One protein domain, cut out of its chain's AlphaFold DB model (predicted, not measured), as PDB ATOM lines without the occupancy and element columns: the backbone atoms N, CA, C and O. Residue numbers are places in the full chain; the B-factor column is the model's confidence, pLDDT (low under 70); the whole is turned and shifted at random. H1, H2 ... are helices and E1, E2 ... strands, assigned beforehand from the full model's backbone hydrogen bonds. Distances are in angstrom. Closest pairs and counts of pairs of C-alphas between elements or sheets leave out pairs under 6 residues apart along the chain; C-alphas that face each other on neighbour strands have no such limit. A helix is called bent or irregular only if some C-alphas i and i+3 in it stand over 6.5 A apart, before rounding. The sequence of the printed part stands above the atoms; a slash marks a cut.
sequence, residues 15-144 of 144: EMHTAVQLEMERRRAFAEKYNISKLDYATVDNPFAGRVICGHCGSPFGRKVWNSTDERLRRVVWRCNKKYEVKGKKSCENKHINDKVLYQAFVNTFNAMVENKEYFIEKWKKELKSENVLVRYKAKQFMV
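This is residues 15 to 144 of the 144 residues of the protein "Recombinase zinc beta ribbon domain-containing protein" of Caloramator proteoclasticus DSM 10124 (UniProt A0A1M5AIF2). Look for an open frame with an empty middle: the long helices H1 and H3 make two sides, the helical hairpin of H4 and H5 closes one end, and the strand hairpin of E1 and E2 lies toward the other, with the loops of residues 34 to 60. The printed part has 130 residues, with five named helices and two named strands in the order H1, E1, E2, H2, H3, H4, H5, mostly helix, and its sheet E1 - E2 is antiparallel. The whole is loose, with a radius of gyration of the C-alphas of 18.3 A, and elongated, spanning 52 by 33 by 24 A.

Start at H1, residues 15 to 33, which with residues 15 to 23 alone touches H5, residues 133 to 143, about perpendicular at 85 degrees; the closest C-alphas are those of Ala 19 and Leu 134, 4.5 A apart. Next find E1, residues 61 to 66, and E2, residues 75 to 80, a hairpin of antiparallel strands, with N 64 and O 77 within hydrogen-bond range at 2.8 A. H2, residues 81 to 84, is irregular, its C-alphas 81 and 84 being 7.0 A apart, and touches no helix. H3, residues 99 to 115, and E2 have their closest C-alphas at Asp 99 and Val 77, 5.1 A apart. H3 is close to but not clearly touching H4, residues 117 to 127, with the closest C-alphas, Met 113 and Phe 120, 7.5 A apart. H4 and H5 touch as a helical hairpin, opposite ways at a shallow tilt of 21 degrees, closest at the C-alphas of Trp 124 and Ala 139, 5.0 A. H1 and H3 are apart. In H1, H3, H4 and H5 every O i to N i+4 pair is within hydrogen-bond range; H2 is too short for one, and its single O i to N i+3 pair is not within range.

Find C-alpha 15 at (-88.909, 479.296, -10.718); from there H1 runs 26.7 A. E1 spans 15.0 A, E2 16.2 A, H3 24.3 A and H4 15.1 A, and H5 runs 15.8 A to C-alpha 143 at (-74.048, 470.715, -3.116).

The C-alphas of Asp 70 and Lys 129, the two farthest apart, are 55.0 A apart. The printed part has no cut; the links H1 to E1 and H2 to H3 are long. Residue 144 alone has pLDDT under 70.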
ATOM      1  N   GLU A  15     -89.896 479.175 -11.790       91.25
ATOM      2  CA  GLU A  15     -88.909 479.296 -10.718       91.25
ATOM      3  C   GLU A  15     -87.537 479.668 -11.296       91.25
ATOM      4  O   GLU A  15     -86.909 480.614 -10.819       91.25
ATOM      5  N   MET A  16     -87.102 479.010 -12.378       93.25
ATOM      6  CA  MET A  16     -85.851 479.352 -13.069       93.25
ATOM      7  C   MET A  16     -85.872 480.792 -13.595       93.25
ATOM      8  O   MET A  16     -84.928 481.548 -13.362       93.25
ATOM      9  N   HIS A  17     -86.959 481.200 -14.258       93.94
ATOM     10  CA  HIS A  17     -87.122 482.578 -14.725       93.94
ATOM     11  C   HIS A  17     -87.001 483.577 -13.564       93.94
ATOM     12  O   HIS A  17     -86.253 484.551 -13.648       93.94
ATOM     13  N   THR A  18     -87.671 483.300 -12.445       94.75
ATOM     14  CA  THR A  18     -87.618 484.137 -11.238       94.75
ATOM     15  C   THR A  18     -86.205 484.201 -10.653       94.75
ATOM     16  O   THR A  18     -85.729 485.285 -10.313       94.75
ATOM     17  N   ALA A  19     -85.491 483.072 -10.586       95.75
ATOM     18  CA  ALA A  19     -84.107 483.017 -10.115       95.75
ATOM     19  C   ALA A  19     -83.186 483.924 -10.944       95.75
ATOM     20  O   ALA A  19     -82.332 484.620 -10.391       95.75
ATOM     21  N   VAL A  20     -83.368 483.933 -12.269       95.38
ATOM     22  CA  VAL A  20     -82.588 484.769 -13.190       95.38
ATOM     23  C   VAL A  20     -82.869 486.253 -12.960       95.38
ATOM     24  O   VAL A  20     -81.917 487.024 -12.858       95.38
ATOM     25  N   GLN A  21     -84.137 486.652 -12.809       96.56
ATOM     26  CA  GLN A  21     -84.491 488.050 -12.515       96.56
ATOM     27  C   GLN A  21     -83.852 488.528 -11.201       96.56
ATOM     28  O   GLN A  21     -83.211 489.582 -11.170       96.56
ATOM     29  N   LEU A  22     -83.927 487.711 -10.143       97.06
ATOM     30  CA  LEU A  22     -83.282 487.998  -8.857       97.06
ATOM     31  C   LEU A  22     -81.752 488.096  -8.978       97.06
ATOM     32  O   LEU A  22     -81.129 488.942  -8.337       97.06
ATOM     33  N   GLU A  23     -81.114 487.256  -9.799       95.75
ATOM     34  CA  GLU A  23     -79.662 487.324 -10.019       95.75
ATOM     35  C   GLU A  23     -79.266 488.595 -10.778       95.75
ATOM     36  O   GLU A  23     -78.254 489.214 -10.442       95.75
ATOM     37  N   MET A  24     -80.058 489.012 -11.771       94.69
ATOM     38  CA  MET A  24     -79.840 490.270 -12.492       94.69
ATOM     39  C   MET A  24     -79.939 491.473 -11.551       94.69
ATOM     40  O   MET A  24     -79.060 492.340 -11.573       94.69
ATOM     41  N   GLU A  25     -80.954 491.506 -10.688       95.69
ATOM     42  CA  GLU A  25     -81.115 492.548  -9.671       95.69
ATOM     43  C   GLU A  25     -79.954 492.546  -8.670       95.69
ATOM     44  O   GLU A  25     -79.331 493.584  -8.443       95.69
ATOM     45  N   ARG A  26     -79.573 491.374  -8.144       95.12
ATOM     46  CA  ARG A  26     -78.428 491.228  -7.230       95.12
ATOM     47  C   ARG A  26     -77.136 491.771  -7.847       95.12
ATOM     48  O   ARG A  26     -76.360 492.445  -7.164       95.12
ATOM     49  N   ARG A  27     -76.879 491.482  -9.131       93.38
ATOM     50  CA  ARG A  27     -75.705 491.998  -9.859       93.38
ATOM     51  C   ARG A  27     -75.769 493.510 -10.038       93.38
ATOM     52  O   ARG A  27     -74.751 494.166  -9.819       93.38
ATOM     53  N   ARG A  28     -76.937 494.053 -10.398       93.44
ATOM     54  CA  ARG A  28     -77.160 495.499 -10.538       93.44
ATOM     55  C   ARG A  28     -76.913 496.222  -9.215       93.44
ATOM     56  O   ARG A  28     -76.071 497.111  -9.170       93.44
ATOM     57  N   ALA A  29     -77.538 495.766  -8.131       95.06
ATOM     58  CA  ALA A  29     -77.387 496.357  -6.803       95.06
ATOM     59  C   ALA A  29     -75.925 496.336  -6.320       95.06
ATOM     60  O   ALA A  29     -75.430 497.310  -5.753       95.06
ATOM     61  N   PHE A  30     -75.192 495.246  -6.574       94.19
ATOM     62  CA  PHE A  30     -73.763 495.177  -6.257       94.19
ATOM     63  C   PHE A  30     -72.936 496.173  -7.083       94.19
ATOM     64  O   PHE A  30     -72.042 496.830  -6.548       94.19
ATOM     65  N   ALA A  31     -73.224 496.278  -8.383       92.88
ATOM     66  CA  ALA A  31     -72.537 497.194  -9.283       92.88
ATOM     67  C   ALA A  31     -72.766 498.659  -8.886       92.88
ATOM     68  O   ALA A  31     -71.801 499.417  -8.801       92.88
ATOM     69  N   GLU A  32     -74.001 499.033  -8.554       93.50
ATOM     70  CA  GLU A  32     -74.359 500.366  -8.057       93.50
ATOM     71  C   GLU A  32     -73.673 500.670  -6.722       93.50
ATOM     72  O   GLU A  32     -72.985 501.684  -6.597       93.50
ATOM     73  N   LYS A  33     -73.755 499.748  -5.750       94.12
ATOM     74  CA  LYS A  33     -73.162 499.915  -4.413       94.12
ATOM     75  C   LYS A  33     -71.669 500.242  -4.453       94.12
ATOM     76  O   LYS A  33     -71.191 501.040  -3.649       94.12
ATOM     77  N   TYR A  34     -70.926 499.604  -5.352       93.00
ATOM     78  CA  TYR A  34     -69.473 499.769  -5.455       93.00
ATOM     79  C   TYR A  34     -69.038 500.586  -6.675       93.00
ATOM     80  O   TYR A  34     -67.840 500.679  -6.953       93.00
ATOM     81  N   ASN A  35     -69.989 501.197  -7.389       89.31
ATOM     82  CA  ASN A  35     -69.759 501.999  -8.587       89.31
ATOM     83  C   ASN A  35     -68.900 501.262  -9.641       89.31
ATOM     84  O   ASN A  35     -67.916 501.789 -10.170       89.31
ATOM     85  N   ILE A  36     -69.248 499.998  -9.899       89.81
ATOM     86  CA  ILE A  36     -68.596 499.107 -10.862       89.81
ATOM     87  C   ILE A  36     -69.375 499.162 -12.175       89.81
ATOM     88  O   ILE A  36     -70.573 498.917 -12.195       89.81
ATOM     89  N   SER A  37     -68.691 499.431 -13.287       82.56
ATOM     90  CA  SER A  37     -69.353 499.577 -14.589       82.56
ATOM     91  C   SER A  37     -69.878 498.260 -15.166       82.56
ATOM     92  O   SER A  37     -70.974 498.241 -15.714       82.56
ATOM     93  N   LYS A  38     -69.125 497.156 -15.051       74.31
ATOM     94  CA  LYS A  38     -69.617 495.802 -15.366       74.31
ATOM     95  C   LYS A  38     -68.999 494.766 -14.435       74.31
ATOM     96  O   LYS A  38     -67.811 494.833 -14.118       74.31
ATOM     97  N   LEU A  39     -69.811 493.797 -14.023       77.00
ATOM     98  CA  LEU A  39     -69.401 492.718 -13.122       77.00
ATOM     99  C   LEU A  39     -68.839 491.495 -13.866       77.00
ATOM    100  O   LEU A  39     -68.124 490.688 -13.276       77.00
ATOM    101  N   ASP A  40     -69.120 491.394 -15.165       76.94
ATOM    102  CA  ASP A  40     -68.814 490.230 -16.003       76.94
ATOM    103  C   ASP A  40     -67.471 490.369 -16.753       76.94
ATOM    104  O   ASP A  40     -67.274 489.792 -17.814       76.94
ATOM    105  N   TYR A  41     -66.526 491.149 -16.212       78.81
ATOM    106  CA  TYR A  41     -65.167 491.275 -16.769       78.81
ATOM    107  C   TYR A  41     -64.209 490.166 -16.319       78.81
ATOM    108  O   TYR A  41     -63.036 490.180 -16.700       78.81
ATOM    109  N   ALA A  42     -64.664 489.254 -15.459       85.25
ATOM    110  CA  ALA A  42     -63.835 488.156 -14.992       85.25
ATOM    111  C   ALA A  42     -63.571 487.183 -16.147       85.25
ATOM    112  O   ALA A  42     -64.501 486.650 -16.747       85.25
ATOM    113  N   THR A  43     -62.296 486.957 -16.442       89.62
ATOM    114  CA  THR A  43     -61.830 485.957 -17.410       89.62
ATOM    115  C   THR A  43     -60.955 484.936 -16.694       89.62
ATOM    116  O   THR A  43     -60.579 485.147 -15.539       89.62
ATOM    117  N   VAL A  44     -60.588 483.849 -17.376       87.06
ATOM    118  CA  VAL A  44     -59.652 482.847 -16.836       87.06
ATOM    119  C   VAL A  44     -58.334 483.505 -16.398       87.06
ATOM    120  O   VAL A  44     -57.853 483.245 -15.300       87.06
ATOM    121  N   ASP A  45     -57.819 484.450 -17.191       87.56
ATOM    122  CA  ASP A  45     -56.575 485.181 -16.900       87.56
ATOM    123  C   ASP A  45     -56.748 486.378 -15.942       87.56
ATOM    124  O   ASP A  45     -55.778 487.047 -15.569       87.56
ATOM    125  N   ASN A  46     -57.988 486.707 -15.570       90.00
ATOM    126  CA  ASN A  46     -58.320 487.826 -14.691       90.00
ATOM    127  C   ASN A  46     -59.550 487.511 -13.815       90.00
ATOM    128  O   ASN A  46     -60.569 488.209 -13.898       90.00
ATOM    129  N   PRO A  47     -59.478 486.478 -12.956       91.62
ATOM    130  CA  PRO A  47     -60.652 485.938 -12.264       91.62
ATOM    131  C   PRO A  47     -61.232 486.895 -11.213       91.62
ATOM    132  O   PRO A  47     -62.406 486.811 -10.854       91.62
ATOM    133  N   PHE A  48     -60.430 487.844 -10.729       93.06
ATOM    134  CA  PHE A  48     -60.813 488.763  -9.655       93.06
ATOM    135  C   PHE A  48     -61.401 490.096 -10.148       93.06
ATOM    136  O   PHE A  48     -61.698 490.987  -9.341       93.06
ATOM    137  N   ALA A  49     -61.577 490.267 -11.463       91.00
ATOM    138  CA  ALA A  49     -62.095 491.502 -12.042       91.00
ATOM    139  C   ALA A  49     -63.487 491.840 -11.484       91.00
ATOM    140  O   ALA A  49     -64.397 491.016 -11.512       91.00
ATOM    141  N   GLY A  50     -63.653 493.051 -10.945       89.44
ATOM    142  CA  GLY A  50     -64.926 493.491 -10.357       89.44
ATOM    143  C   GLY A  50     -65.318 492.783  -9.051       89.44
ATOM    144  O   GLY A  50     -66.428 492.992  -8.570       89.44
ATOM    145  N   ARG A  51     -64.438 491.958  -8.462       91.69
ATOM    146  CA  ARG A  51     -64.709 491.218  -7.212       91.69
ATOM    147  C   ARG A  51     -63.971 491.776  -5.996       91.69
ATOM    148  O   ARG A  51     -64.461 491.655  -4.879       91.69
ATOM    149  N   VAL A  52     -62.805 492.391  -6.195       94.19
ATOM    150  CA  VAL A  52     -61.946 492.868  -5.098       94.19
ATOM    151  C   VAL A  52     -62.312 494.300  -4.734       94.19
ATOM    152  O   VAL A  52     -62.109 495.218  -5.529       94.19
ATOM    153  N   ILE A  53     -62.827 494.499  -3.522       95.38
ATOM    154  CA  ILE A  53     -63.301 495.799  -3.035       95.38
ATOM    155  C   ILE A  53     -62.334 496.371  -1.999       95.38
ATOM    156  O   ILE A  53     -61.832 495.674  -1.122       95.38
ATOM    157  N   CYS A  54     -62.070 497.672  -2.093       95.56
ATOM    158  CA  CYS A  54     -61.224 498.378  -1.148       95.56
ATOM    159  C   CYS A  54     -61.924 498.575   0.197       95.56
ATOM    160  O   CYS A  54     -62.846 499.380   0.293       95.56
ATOM    161  N   GLY A  55     -61.402 497.954   1.256       94.31
ATOM    162  CA  GLY A  55     -61.899 498.161   2.623       94.31
ATOM    163  C   GLY A  55     -61.749 499.593   3.159       94.31
ATOM    164  O   GLY A  55     -62.423 499.951   4.111       94.31
ATOM    165  N   HIS A  56     -60.903 500.433   2.547       94.81
ATOM    166  CA  HIS A  56     -60.705 501.821   2.985       94.81
ATOM    167  C   HIS A  56     -61.684 502.814   2.342       94.81
ATOM    168  O   HIS A  56     -62.083 503.780   2.977       94.81
ATOM    169  N   CYS A  57     -62.012 502.665   1.054       93.38
ATOM    170  CA  CYS A  57     -62.813 503.667   0.326       93.38
ATOM    171  C   CYS A  57     -63.988 503.074  -0.462       93.38
ATOM    172  O   CYS A  57     -64.583 503.771  -1.282       93.38
ATOM    173  N   GLY A  58     -64.263 501.777  -0.310       93.75
ATOM    174  CA  GLY A  58     -65.354 501.069  -0.988       93.75
ATOM    175  C   GLY A  58     -65.191 500.906  -2.503       93.75
ATOM    176  O   GLY A  58     -65.999 500.249  -3.140       93.75
ATOM    177  N   SER A  59     -64.154 501.479  -3.114       93.44
ATOM    178  CA  SER A  59     -63.958 501.404  -4.567       93.44
ATOM    179  C   SER A  59     -63.337 500.072  -4.993       93.44
ATOM    180  O   SER A  59     -62.557 499.493  -4.230       93.44
ATOM    181  N   PRO A  60     -63.599 499.590  -6.217       94.19
ATOM    182  CA  PRO A  60     -63.003 498.355  -6.700       94.19
ATOM    183  C   PRO A  60     -61.488 498.503  -6.892       94.19
ATOM    184  O   PRO A  60     -60.966 499.564  -7.265       94.19
ATOM    185  N   PHE A  61     -60.770 497.411  -6.665       95.06
ATOM    186  CA  PHE A  61     -59.400 497.254  -7.122       95.06
ATOM    187  C   PHE A  61     -59.386 496.960  -8.624       95.06
ATOM    188  O   PHE A  61     -60.276 496.307  -9.166       95.06
ATOM    189  N   GLY A  62     -58.345 497.438  -9.299       93.19
ATOM    190  CA  GLY A  62     -58.049 497.105 -10.683       93.19
ATOM    191  C   GLY A  62     -56.703 496.405 -10.804       93.19
ATOM    192  O   GLY A  62     -55.742 496.759 -10.110       93.19
ATOM    193  N   ARG A  63     -56.631 495.450 -11.731       94.31
ATOM    194  CA  ARG A  63     -55.389 494.806 -12.159       94.31
ATOM    195  C   ARG A  63     -54.526 495.807 -12.928       94.31
ATOM    196  O   ARG A  63     -55.015 496.494 -13.826       94.31
ATOM    197  N   LYS A  64     -53.250 495.918 -12.571       93.56
ATOM    198  CA  LYS A  64     -52.256 496.795 -13.205       93.56
ATOM    199  C   LYS A  64     -50.984 495.995 -13.467       93.56
ATOM    200  O   LYS A  64     -50.590 495.176 -12.641       93.56
ATOM    201  N   VAL A  65     -50.337 496.258 -14.596       94.94
ATOM    202  CA  VAL A  65     -49.003 495.730 -14.907       94.94
ATOM    203  C   VAL A  65     -47.993 496.831 -14.624       94.94
ATOM    204  O   VAL A  65     -48.157 497.952 -15.102       94.94
ATOM    205  N   TRP A  66     -46.981 496.538 -13.814       94.25
ATOM    206  CA  TRP A  66     -45.844 497.425 -13.572       94.25
ATOM    207  C   TRP A  66     -44.601 496.850 -14.249       94.25
ATOM    208  O   TRP A  66     -44.475 495.629 -14.351       94.25
ATOM    209  N   ASN A  67     -43.700 497.737 -14.688       91.56
ATOM    210  CA  ASN A  67     -42.497 497.400 -15.457       91.56
ATOM    211  C   ASN A  67     -42.829 496.575 -16.714       91.56
ATOM    212  O   ASN A  67     -42.255 495.521 -16.946       91.56
ATOM    213  N   SER A  68     -43.810 497.020 -17.507       85.75
ATOM    214  CA  SER A  68     -44.340 496.244 -18.640       85.75
ATOM    215  C   SER A  68     -43.316 495.931 -19.733       85.75
ATOM    216  O   SER A  68     -43.522 494.968 -20.465       85.75
ATOM    217  N   THR A  69     -42.263 496.743 -19.849       91.00
ATOM    218  CA  THR A  69     -41.250 496.661 -20.914       91.00
ATOM    219  C   THR A  69     -40.100 495.706 -20.584       91.00
ATOM    220  O   THR A  69     -39.495 495.166 -21.500       91.00
ATOM    221  N   ASP A  70     -39.804 495.478 -19.300       91.75
ATOM    222  CA  ASP A  70     -38.760 494.544 -18.864       91.75
ATOM    223  C   ASP A  70     -39.416 493.289 -18.291       91.75
ATOM    224  O   ASP A  70     -39.997 493.310 -17.205       91.75
ATOM    225  N   GLU A  71     -39.317 492.185 -19.025       88.38
ATOM    226  CA  GLU A  71     -39.922 490.910 -18.649       88.38
ATOM    227  C   GLU A  71     -39.408 490.373 -17.306       88.38
ATOM    228  O   GLU A  71     -40.181 489.792 -16.546       88.38
ATOM    229  N   ARG A  72     -38.145 490.642 -16.950       90.31
ATOM    230  CA  ARG A  72     -37.545 490.179 -15.686       90.31
ATOM    231  C   ARG A  72     -38.119 490.909 -14.475       90.31
ATOM    232  O   ARG A  72     -38.150 490.361 -13.376       90.31
ATOM    233  N   LEU A  73     -38.572 492.146 -14.672       91.69
ATOM    234  CA  LEU A  73     -39.118 493.010 -13.621       91.69
ATOM    235  C   LEU A  73     -40.642 493.158 -13.699       91.69
ATOM    236  O   LEU A  73     -41.237 493.819 -12.832       91.69
ATOM    237  N   ARG A  74     -41.269 492.572 -14.724       93.31
ATOM    238  CA  ARG A  74     -42.706 492.638 -14.973       93.31
ATOM    239  C   ARG A  74     -43.464 492.018 -13.810       93.31
ATOM    240  O   ARG A  74     -43.290 490.853 -13.463       93.31
ATOM    241  N   ARG A  75     -44.384 492.792 -13.234       94.44
ATOM    242  CA  ARG A  75     -45.244 492.327 -12.141       94.44
ATOM    243  C   ARG A  75     -46.680 492.762 -12.326       94.44
ATOM    244  O   ARG A  75     -46.964 493.863 -12.798       94.44
ATOM    245  N   VAL A  76     -47.587 491.888 -11.913       95.81
ATOM    246  CA  VAL A  76     -49.020 492.157 -11.884       95.81
ATOM    247  C   VAL A  76     -49.415 492.465 -10.450       95.81
ATOM    248  O   VAL A  76     -49.119 491.702  -9.526       95.81
ATOM    249  N   VAL A  77     -50.077 493.602 -10.264       96.38
ATOM    250  CA  VAL A  77     -50.556 494.054  -8.961       96.38
ATOM    251  C   VAL A  77     -52.016 494.472  -9.040       96.38
ATOM    252  O   VAL A  77     -52.485 495.004 -10.047       96.38
ATOM    253  N   TRP A  78     -52.723 494.287  -7.939       96.69
ATOM    254  CA  TRP A  78     -54.063 494.792  -7.711       96.69
ATOM    255  C   TRP A  78     -53.969 496.058  -6.873       96.69
ATOM    256  O   TRP A  78     -53.382 496.068  -5.791       96.69
ATOM    257  N   ARG A  79     -54.546 497.152  -7.368       95.94
ATOM    258  CA  ARG A  79     -54.528 498.451  -6.686       95.94
ATOM    259  C   ARG A  79     -55.914 499.073  -6.709       95.94
ATOM    260  O   ARG A  79     -56.568 499.051  -7.748       95.94
ATOM    261  N   CYS A  80     -56.321 499.692  -5.601       95.50
ATOM    262  CA  CYS A  80     -57.524 500.523  -5.550       95.50
ATOM    263  C   CYS A  80     -57.538 501.535  -6.711       95.50
ATOM    264  O   CYS A  80     -56.578 502.297  -6.884       95.50
ATOM    265  N   ASN A  81     -58.622 501.552  -7.493       92.69
ATOM    266  CA  ASN A  81     -58.738 502.437  -8.653       92.69
ATOM    267  C   ASN A  81     -58.781 503.919  -8.256       92.69
ATOM    268  O   ASN A  81     -58.173 504.738  -8.940       92.69
ATOM    269  N   LYS A  82     -59.370 504.253  -7.098       93.38
ATOM    270  CA  LYS A  82     -59.410 505.635  -6.594       93.38
ATOM    271  C   LYS A  82     -58.087 506.154  -6.040       93.38
ATOM    272  O   LYS A  82     -57.965 507.345  -5.780       93.38
ATOM    273  N   LYS A  83     -57.066 505.306  -5.858       93.75
ATOM    274  CA  LYS A  83     -55.821 505.722  -5.189       93.75
ATOM    275  C   LYS A  83     -55.125 506.903  -5.869       93.75
ATOM    276  O   LYS A  83     -54.619 507.766  -5.165       93.75
ATOM    277  N   TYR A  84     -55.115 506.926  -7.197       92.00
ATOM    278  CA  TYR A  84     -54.512 507.987  -8.011       92.00
ATOM    279  C   TYR A  84     -55.473 508.417  -9.122       92.00
ATOM    280  O   TYR A  84     -55.069 508.562 -10.272       92.00
ATOM    281  N   GLU A  85     -56.760 508.526  -8.789       89.06
ATOM    282  CA  GLU A  85     -57.799 508.984  -9.722       89.06
ATOM    283  C   GLU A  85     -57.487 510.387 -10.253       89.06
ATOM    284  O   GLU A  85     -57.612 510.646 -11.445       89.06
ATOM    285  N   VAL A  86     -56.971 511.257  -9.380       90.94
ATOM    286  CA  VAL A  86     -56.416 512.560  -9.750       90.94
ATOM    287  C   VAL A  86     -54.893 512.463  -9.737       90.94
ATOM    288  O   VAL A  86     -54.289 512.073  -8.733       90.94
ATOM    289  N   LYS A  87     -54.252 512.816 -10.856       88.25
ATOM    290  CA  LYS A  87     -52.789 512.778 -10.994       88.25
ATOM    291  C   LYS A  87     -52.133 513.629  -9.901       88.25
ATOM    292  O   LYS A  87     -52.520 514.768  -9.680       88.25
ATOM    293  N   GLY A  88     -51.145 513.062  -9.211       88.50
ATOM    294  CA  GLY A  88     -50.427 513.737  -8.123       88.50
ATOM    295  C   GLY A  88     -51.150 513.745  -6.771       88.50
ATOM    296  O   GLY A  88     -50.520 514.057  -5.766       88.50
ATOM    297  N   LYS A  89     -52.424 513.333  -6.699       91.69
ATOM    298  CA  LYS A  89     -53.172 513.234  -5.441       91.69
ATOM    299  C   LYS A  89     -53.381 511.778  -5.050       91.69
ATOM    300  O   LYS A  89     -53.875 510.963  -5.827       91.69
ATOM    301  N   LYS A  90     -53.022 511.453  -3.810       90.69
ATOM    302  CA  LYS A  90     -53.281 510.143  -3.217       90.69
ATOM    303  C   LYS A  90     -54.616 510.186  -2.469       90.69
ATOM    304  O   LYS A  90     -54.667 510.641  -1.335       90.69
ATOM    305  N   SER A  91     -55.692 509.725  -3.102       92.00
ATOM    306  CA  SER A  91     -57.046 509.773  -2.512       92.00
ATOM    307  C   SER A  91     -57.394 508.545  -1.659       92.00
ATOM    308  O   SER A  91     -58.450 508.502  -1.037       92.00
ATOM    309  N   CYS A  92     -56.540 507.515  -1.640       94.56
ATOM    310  CA  CYS A  92     -56.742 506.315  -0.827       94.56
ATOM    311  C   CYS A  92     -55.410 505.801  -0.264       94.56
ATOM    312  O   CYS A  92     -54.436 505.605  -0.999       94.56
ATOM    313  N   GLU A  93     -55.390 505.523   1.037       93.81
ATOM    314  CA  GLU A  93     -54.203 505.048   1.755       93.81
ATOM    315  C   GLU A  93     -53.944 503.544   1.589       93.81
ATOM    316  O   GLU A  93     -52.842 503.068   1.867       93.81
ATOM    317  N   ASN A  94     -54.908 502.792   1.045       95.19
ATOM    318  CA  ASN A  94     -54.795 501.343   0.906       95.19
ATOM    319  C   ASN A  94     -53.570 500.922   0.064       95.19
ATOM    320  O   ASN A  94     -53.152 501.605  -0.884       95.19
ATOM    321  N   LYS A  95     -52.973 499.783   0.418       94.44
ATOM    322  CA  LYS A  95     -51.797 499.211  -0.242       94.44
ATOM    323  C   LYS A  95     -52.198 498.465  -1.521       94.44
ATOM    324  O   LYS A  95     -53.371 498.215  -1.788       94.44
ATOM    325  N   HIS A  96     -51.205 498.192  -2.361       95.25
ATOM    326  CA  HIS A  96     -51.385 497.292  -3.498       95.25
ATOM    327  C   HIS A  96     -51.181 495.848  -3.031       95.25
ATOM    328  O   HIS A  96     -50.503 495.611  -2.034       95.25
ATOM    329  N   ILE A  97     -51.756 494.904  -3.765       96.75
ATOM    330  CA  ILE A  97     -51.647 493.470  -3.506       96.75
ATOM    331  C   ILE A  97     -50.958 492.843  -4.716       96.75
ATOM    332  O   ILE A  97     -51.317 493.148  -5.852       96.75
ATOM    333  N   ASN A  98     -49.959 491.989  -4.506       96.50
ATOM    334  CA  ASN A  98     -49.372 491.226  -5.607       96.50
ATOM    335  C   ASN A  98     -50.378 490.182  -6.108       96.50
ATOM    336  O   ASN A  98     -51.005 489.502  -5.302       96.50
ATOM    337  N   ASP A  99     -50.500 490.028  -7.424       95.44
ATOM    338  CA  ASP A  99     -51.466 489.113  -8.053       95.44
ATOM    339  C   ASP A  99     -51.332 487.668  -7.549       95.44
ATOM    340  O   ASP A  99     -52.312 487.079  -7.101       95.44
ATOM    341  N   LYS A 100     -50.094 487.159  -7.466       95.00
ATOM    342  CA  LYS A 100     -49.796 485.831  -6.903       95.00
ATOM    343  C   LYS A 100     -50.261 485.680  -5.452       95.00
ATOM    344  O   LYS A 100     -50.777 484.634  -5.079       95.00
ATOM    345  N   VAL A 101     -50.094 486.723  -4.636       96.88
ATOM    346  CA  VAL A 101     -50.501 486.705  -3.221       96.88
ATOM    347  C   VAL A 101     -52.022 486.695  -3.106       96.88
ATOM    348  O   VAL A 101     -52.563 485.933  -2.311       96.88
ATOM    349  N   LEU A 102     -52.715 487.499  -3.917       96.69
ATOM    350  CA  LEU A 102     -54.177 487.502  -3.961       96.69
ATOM    351  C   LEU A 102     -54.721 486.134  -4.386       96.69
ATOM    352  O   LEU A 102     -55.643 485.618  -3.758       96.69
ATOM    353  N   TYR A 103     -54.124 485.538  -5.419       95.94
ATOM    354  CA  TYR A 103     -54.504 484.214  -5.894       95.94
ATOM    355  C   TYR A 103     -54.290 483.141  -4.823       95.94
ATOM    356  O   TYR A 103     -55.211 482.387  -4.518       95.94
ATOM    357  N   GLN A 104     -53.119 483.122  -4.182       97.38
ATOM    358  CA  GLN A 104     -52.830 482.162  -3.118       97.38
ATOM    359  C   GLN A 104     -53.776 482.327  -1.921       97.38
ATOM    360  O   GLN A 104     -54.239 481.335  -1.367       97.38
ATOM    361  N   ALA A 105     -54.104 483.563  -1.537       97.38
ATOM    362  CA  ALA A 105     -55.058 483.824  -0.462       97.38
ATOM    363  C   ALA A 105     -56.454 483.265  -0.784       97.38
ATOM    364  O   ALA A 105     -57.098 482.678   0.087       97.38
ATOM    365  N   PHE A 106     -56.901 483.411  -2.036       96.38
ATOM    366  CA  PHE A 106     -58.153 482.819  -2.506       96.38
ATOM    367  C   PHE A 106     -58.112 481.289  -2.438       96.38
ATOM    368  O   PHE A 106     -58.994 480.701  -1.820       96.38
ATOM    369  N   VAL A 107     -57.076 480.658  -3.003       97.19
ATOM    370  CA  VAL A 107     -56.918 479.193  -2.995       97.19
ATOM    371  C   VAL A 107     -56.890 478.651  -1.569       97.19
ATOM    372  O   VAL A 107     -57.621 477.719  -1.264       97.19
ATOM    373  N   ASN A 108     -56.122 479.268  -0.670       97.94
ATOM    374  CA  ASN A 108     -56.043 478.836   0.726       97.94
ATOM    375  C   ASN A 108     -57.405 478.924   1.426       97.94
ATOM    376  O   ASN A 108     -57.794 478.011   2.146       97.94
ATOM    377  N   THR A 109     -58.146 480.011   1.191       96.62
ATOM    378  CA  THR A 109     -59.478 480.208   1.780       96.62
ATOM    379  C   THR A 109     -60.487 479.212   1.212       96.62
ATOM    380  O   THR A 109     -61.316 478.678   1.947       96.62
ATOM    381  N   PHE A 110     -60.418 478.941  -0.091       94.88
ATOM    382  CA  PHE A 110     -61.278 477.966  -0.749       94.88
ATOM    383  C   PHE A 110     -60.976 476.539  -0.279       94.88
ATOM    384  O   PHE A 110     -61.895 475.801   0.054       94.88
ATOM    385  N   ASN A 111     -59.702 476.167  -0.154       96.62
ATOM    386  CA  ASN A 111     -59.308 474.861   0.369       96.62
ATOM    387  C   ASN A 111     -59.779 474.674   1.814       96.62
ATOM    388  O   ASN A 111     -60.378 473.650   2.118       96.62
ATOM    389  N   ALA A 112     -59.633 475.690   2.671       96.12
ATOM    390  CA  ALA A 112     -60.173 475.644   4.029       96.12
ATOM    391  C   ALA A 112     -61.708 475.482   4.049       96.12
ATOM    392  O   ALA A 112     -62.254 474.807   4.921       96.12
ATOM    393  N   MET A 113     -62.429 476.067   3.084       93.88
ATOM    394  CA  MET A 113     -63.871 475.842   2.923       93.88
ATOM    395  C   MET A 113     -64.180 474.384   2.552       93.88
ATOM    396  O   MET A 113     -65.101 473.800   3.118       93.88
ATOM    397  N   VAL A 114     -63.404 473.792   1.642       93.12
ATOM    398  CA  VAL A 114     -63.551 472.390   1.213       93.12
ATOM    399  C   VAL A 114     -63.190 471.407   2.332       93.12
ATOM    400  O   VAL A 114     -63.877 470.405   2.506       93.12
ATOM    401  N   GLU A 115     -62.163 471.695   3.130       95.56
ATOM    402  CA  GLU A 115     -61.802 470.899   4.312       95.56
ATOM    403  C   GLU A 115     -62.924 470.880   5.359       95.56
ATOM    404  O   GLU A 115     -63.109 469.883   6.048       95.56
ATOM    405  N   ASN A 116     -63.715 471.954   5.433       94.56
ATOM    406  CA  ASN A 116     -64.881 472.073   6.308       94.56
ATOM    407  C   ASN A 116     -66.204 471.809   5.561       94.56
ATOM    408  O   ASN A 116     -67.241 472.387   5.909       94.56
ATOM    409  N   LYS A 117     -66.193 470.975   4.510       92.75
ATOM    410  CA  LYS A 117     -67.353 470.770   3.620       92.75
ATOM    411  C   LYS A 117     -68.632 470.392   4.363       92.75
ATOM    412  O   LYS A 117     -69.696 470.854   3.969       92.75
ATOM    413  N   GLU A 118     -68.565 469.603   5.434       94.00
ATOM    414  CA  GLU A 118     -69.746 469.144   6.172       94.00
ATOM    415  C   GLU A 118     -70.523 470.327   6.758       94.00
ATOM    416  O   GLU A 118     -71.750 470.381   6.654       94.00
ATOM    417  N   TYR A 119     -69.805 471.315   7.300       94.56
ATOM    418  CA  TYR A 119     -70.398 472.550   7.806       94.56
ATOM    419  C   TYR A 119     -71.120 473.321   6.691       94.56
ATOM    420  O   TYR A 119     -72.257 473.769   6.873       94.56
ATOM    421  N   PHE A 120     -70.486 473.459   5.523       93.56
ATOM    422  CA  PHE A 120     -71.065 474.196   4.398       93.56
ATOM    423  C   PHE A 120     -72.236 473.454   3.748       93.56
ATOM    424  O   PHE A 120     -73.248 474.082   3.445       93.56
ATOM    425  N   ILE A 121     -72.165 472.128   3.618       94.06
ATOM    426  CA  ILE A 121     -73.274 471.296   3.136       94.06
ATOM    427  C   ILE A 121     -74.487 471.449   4.054       94.06
ATOM    428  O   ILE A 121     -75.600 471.649   3.571       94.06
ATOM    429  N   GLU A 122     -74.296 471.401   5.374       94.69
ATOM    430  CA  GLU A 122     -75.396 471.583   6.323       94.69
ATOM    431  C   GLU A 122     -75.982 473.000   6.257       94.69
ATOM    432  O   GLU A 122     -77.200 473.189   6.310       94.69
ATOM    433  N   LYS A 123     -75.129 474.013   6.064       94.25
ATOM    434  CA  LYS A 123     -75.575 475.385   5.805       94.25
ATOM    435  C   LYS A 123     -76.429 475.470   4.533       94.25
ATOM    436  O   LYS A 123     -77.534 476.011   4.588       94.25
ATOM    437  N   TRP A 124     -75.972 474.915   3.411       94.88
ATOM    438  CA  TRP A 124     -76.706 474.957   2.142       94.88
ATOM    439  C   TRP A 124     -78.007 474.147   2.189       94.88
ATOM    440  O   TRP A 124     -79.020 474.606   1.665       94.88
ATOM    441  N   LYS A 125     -78.051 473.018   2.913       95.00
ATOM    442  CA  LYS A 125     -79.299 472.275   3.180       95.00
ATOM    443  C   LYS A 125     -80.358 473.132   3.874       95.00
ATOM    444  O   LYS A 125     -81.541 473.016   3.557       95.00
ATOM    445  N   LYS A 126     -79.958 473.997   4.810       94.62
ATOM    446  CA  LYS A 126     -80.877 474.948   5.458       94.62
ATOM    447  C   LYS A 126     -81.354 476.013   4.473       94.62
ATOM    448  O   LYS A 126     -82.542 476.323   4.443       94.62
ATOM    449  N   GLU A 127     -80.458 476.514   3.624       94.19
ATOM    450  CA  GLU A 127     -80.776 477.502   2.584       94.19
ATOM    451  C   GLU A 127     -81.745 476.971   1.511       94.19
ATOM    452  O   GLU A 127     -82.495 477.758   0.934       94.19
ATOM    453  N   LEU A 128     -81.842 475.648   1.304       93.88
ATOM    454  CA  LEU A 128     -82.865 475.042   0.434       93.88
ATOM    455  C   LEU A 128     -84.304 475.345   0.874       93.88
ATOM    456  O   LEU A 128     -85.215 475.262   0.054       93.88
ATOM    457  N   LYS A 129     -84.520 475.702   2.144       93.69
ATOM    458  CA  LYS A 129     -85.835 476.080   2.682       93.69
ATOM    459  C   LYS A 129     -86.117 477.584   2.573       93.69
ATOM    460  O   LYS A 129     -87.144 478.036   3.063       93.69
ATOM    461  N   SER A 130     -85.217 478.364   1.965       93.00
ATOM    462  CA  SER A 130     -85.400 479.807   1.796       93.00
ATOM    463  C   SER A 130     -86.591 480.127   0.885       93.00
ATOM    464  O   SER A 130     -86.824 479.449  -0.117       93.00
ATOM    465  N   GLU A 131     -87.308 481.204   1.200       93.44
ATOM    466  CA  GLU A 131     -88.318 481.801   0.315       93.44
ATOM    467  C   GLU A 131     -87.680 482.443  -0.926       93.44
ATOM    468  O   GLU A 131     -88.319 482.581  -1.968       93.44
ATOM    469  N   ASN A 132     -86.394 482.803  -0.850       94.44
ATOM    470  CA  ASN A 132     -85.671 483.370  -1.975       94.44
ATOM    471  C   ASN A 132     -85.231 482.264  -2.944       94.44
ATOM    472  O   ASN A 132     -84.312 481.483  -2.680       94.44
ATOM    473  N   VAL A 133     -85.864 482.251  -4.114       95.50
ATOM    474  CA  VAL A 133     -85.617 481.274  -5.179       95.50
ATOM    475  C   VAL A 133     -84.148 481.242  -5.625       95.50
ATOM    476  O   VAL A 133     -83.589 480.163  -5.833       95.50
ATOM    477  N   LEU A 134     -83.489 482.400  -5.732       95.56
ATOM    478  CA  LEU A 134     -82.078 482.472  -6.118       95.56
ATOM    479  C   LEU A 134     -81.172 481.812  -5.072       95.56
ATOM    480  O   LEU A 134     -80.227 481.113  -5.438       95.56
ATOM    481  N   VAL A 135     -81.464 482.003  -3.783       95.56
ATOM    482  CA  VAL A 135     -80.711 481.366  -2.691       95.56
ATOM    483  C   VAL A 135     -80.823 479.848  -2.795       95.56
ATOM    484  O   VAL A 135     -79.799 479.167  -2.804       95.56
ATOM    485  N   ARG A 136     -82.037 479.315  -2.988       94.88
ATOM    486  CA  ARG A 136     -82.241 477.871  -3.195       94.88
ATOM    487  C   ARG A 136     -81.483 477.354  -4.413       94.88
ATOM    488  O   ARG A 136     -80.822 476.321  -4.329       94.88
ATOM    489  N   TYR A 137     -81.566 478.070  -5.535       94.00
ATOM    490  CA  TYR A 137     -80.864 477.708  -6.764       94.00
ATOM    491  C   TYR A 137     -79.347 477.632  -6.541       94.00
ATOM    492  O   TYR A 137     -78.714 476.647  -6.918       94.00
ATOM    493  N   LYS A 138     -78.760 478.631  -5.873       94.06
ATOM    494  CA  LYS A 138     -77.321 478.671  -5.584       94.06
ATOM    495  C   LYS A 138     -76.889 477.604  -4.585       94.06
ATOM    496  O   LYS A 138     -75.871 476.964  -4.822       94.06
ATOM    497  N   ALA A 139     -77.667 477.365  -3.532       94.12
ATOM    498  CA  ALA A 139     -77.402 476.296  -2.574       94.12
ATOM    499  C   ALA A 139     -77.352 474.921  -3.262       94.12
ATOM    500  O   ALA A 139     -76.409 474.167  -3.040       94.12
ATOM    501  N   LYS A 140     -78.294 474.632  -4.178       92.88
ATOM    502  CA  LYS A 140     -78.259 473.407  -4.999       92.88
ATOM    503  C   LYS A 140     -76.971 473.309  -5.822       92.88
ATOM    504  O   LYS A 140     -76.367 472.247  -5.840       92.88
ATOM    505  N   GLN A 141     -76.525 474.401  -6.457       91.12
ATOM    506  CA  GLN A 141     -75.287 474.401  -7.257       91.12
ATOM    507  C   GLN A 141     -74.026 474.076  -6.443       91.12
ATOM    508  O   GLN A 141     -73.093 473.519  -7.005       91.12
ATOM    509  N   PHE A 142     -73.974 474.431  -5.156       87.06
ATOM    510  CA  PHE A 142     -72.807 474.177  -4.299       87.06
ATOM    511  C   PHE A 142     -72.801 472.790  -3.636       87.06
ATOM    512  O   PHE A 142     -71.800 472.412  -3.033       87.06
ATOM    513  N   MET A 143     -73.908 472.048  -3.713       86.19
ATOM    514  CA  MET A 143     -74.048 470.715  -3.116       86.19
ATOM    515  C   MET A 143     -73.821 469.557  -4.105       86.19
ATOM    516  O   MET A 143     -73.806 468.409  -3.663       86.19
ATOM    517  N   VAL A 144     -73.701 469.847  -5.407       67.50
ATOM    518  CA  VAL A 144     -73.408 468.883  -6.488       67.50
ATOM    519  C   VAL A 144     -71.904 468.795  -6.694       67.50
ATOM    520  O   VAL A 144     -71.407 467.656  -6.816       67.50
TER     521      VAL A 144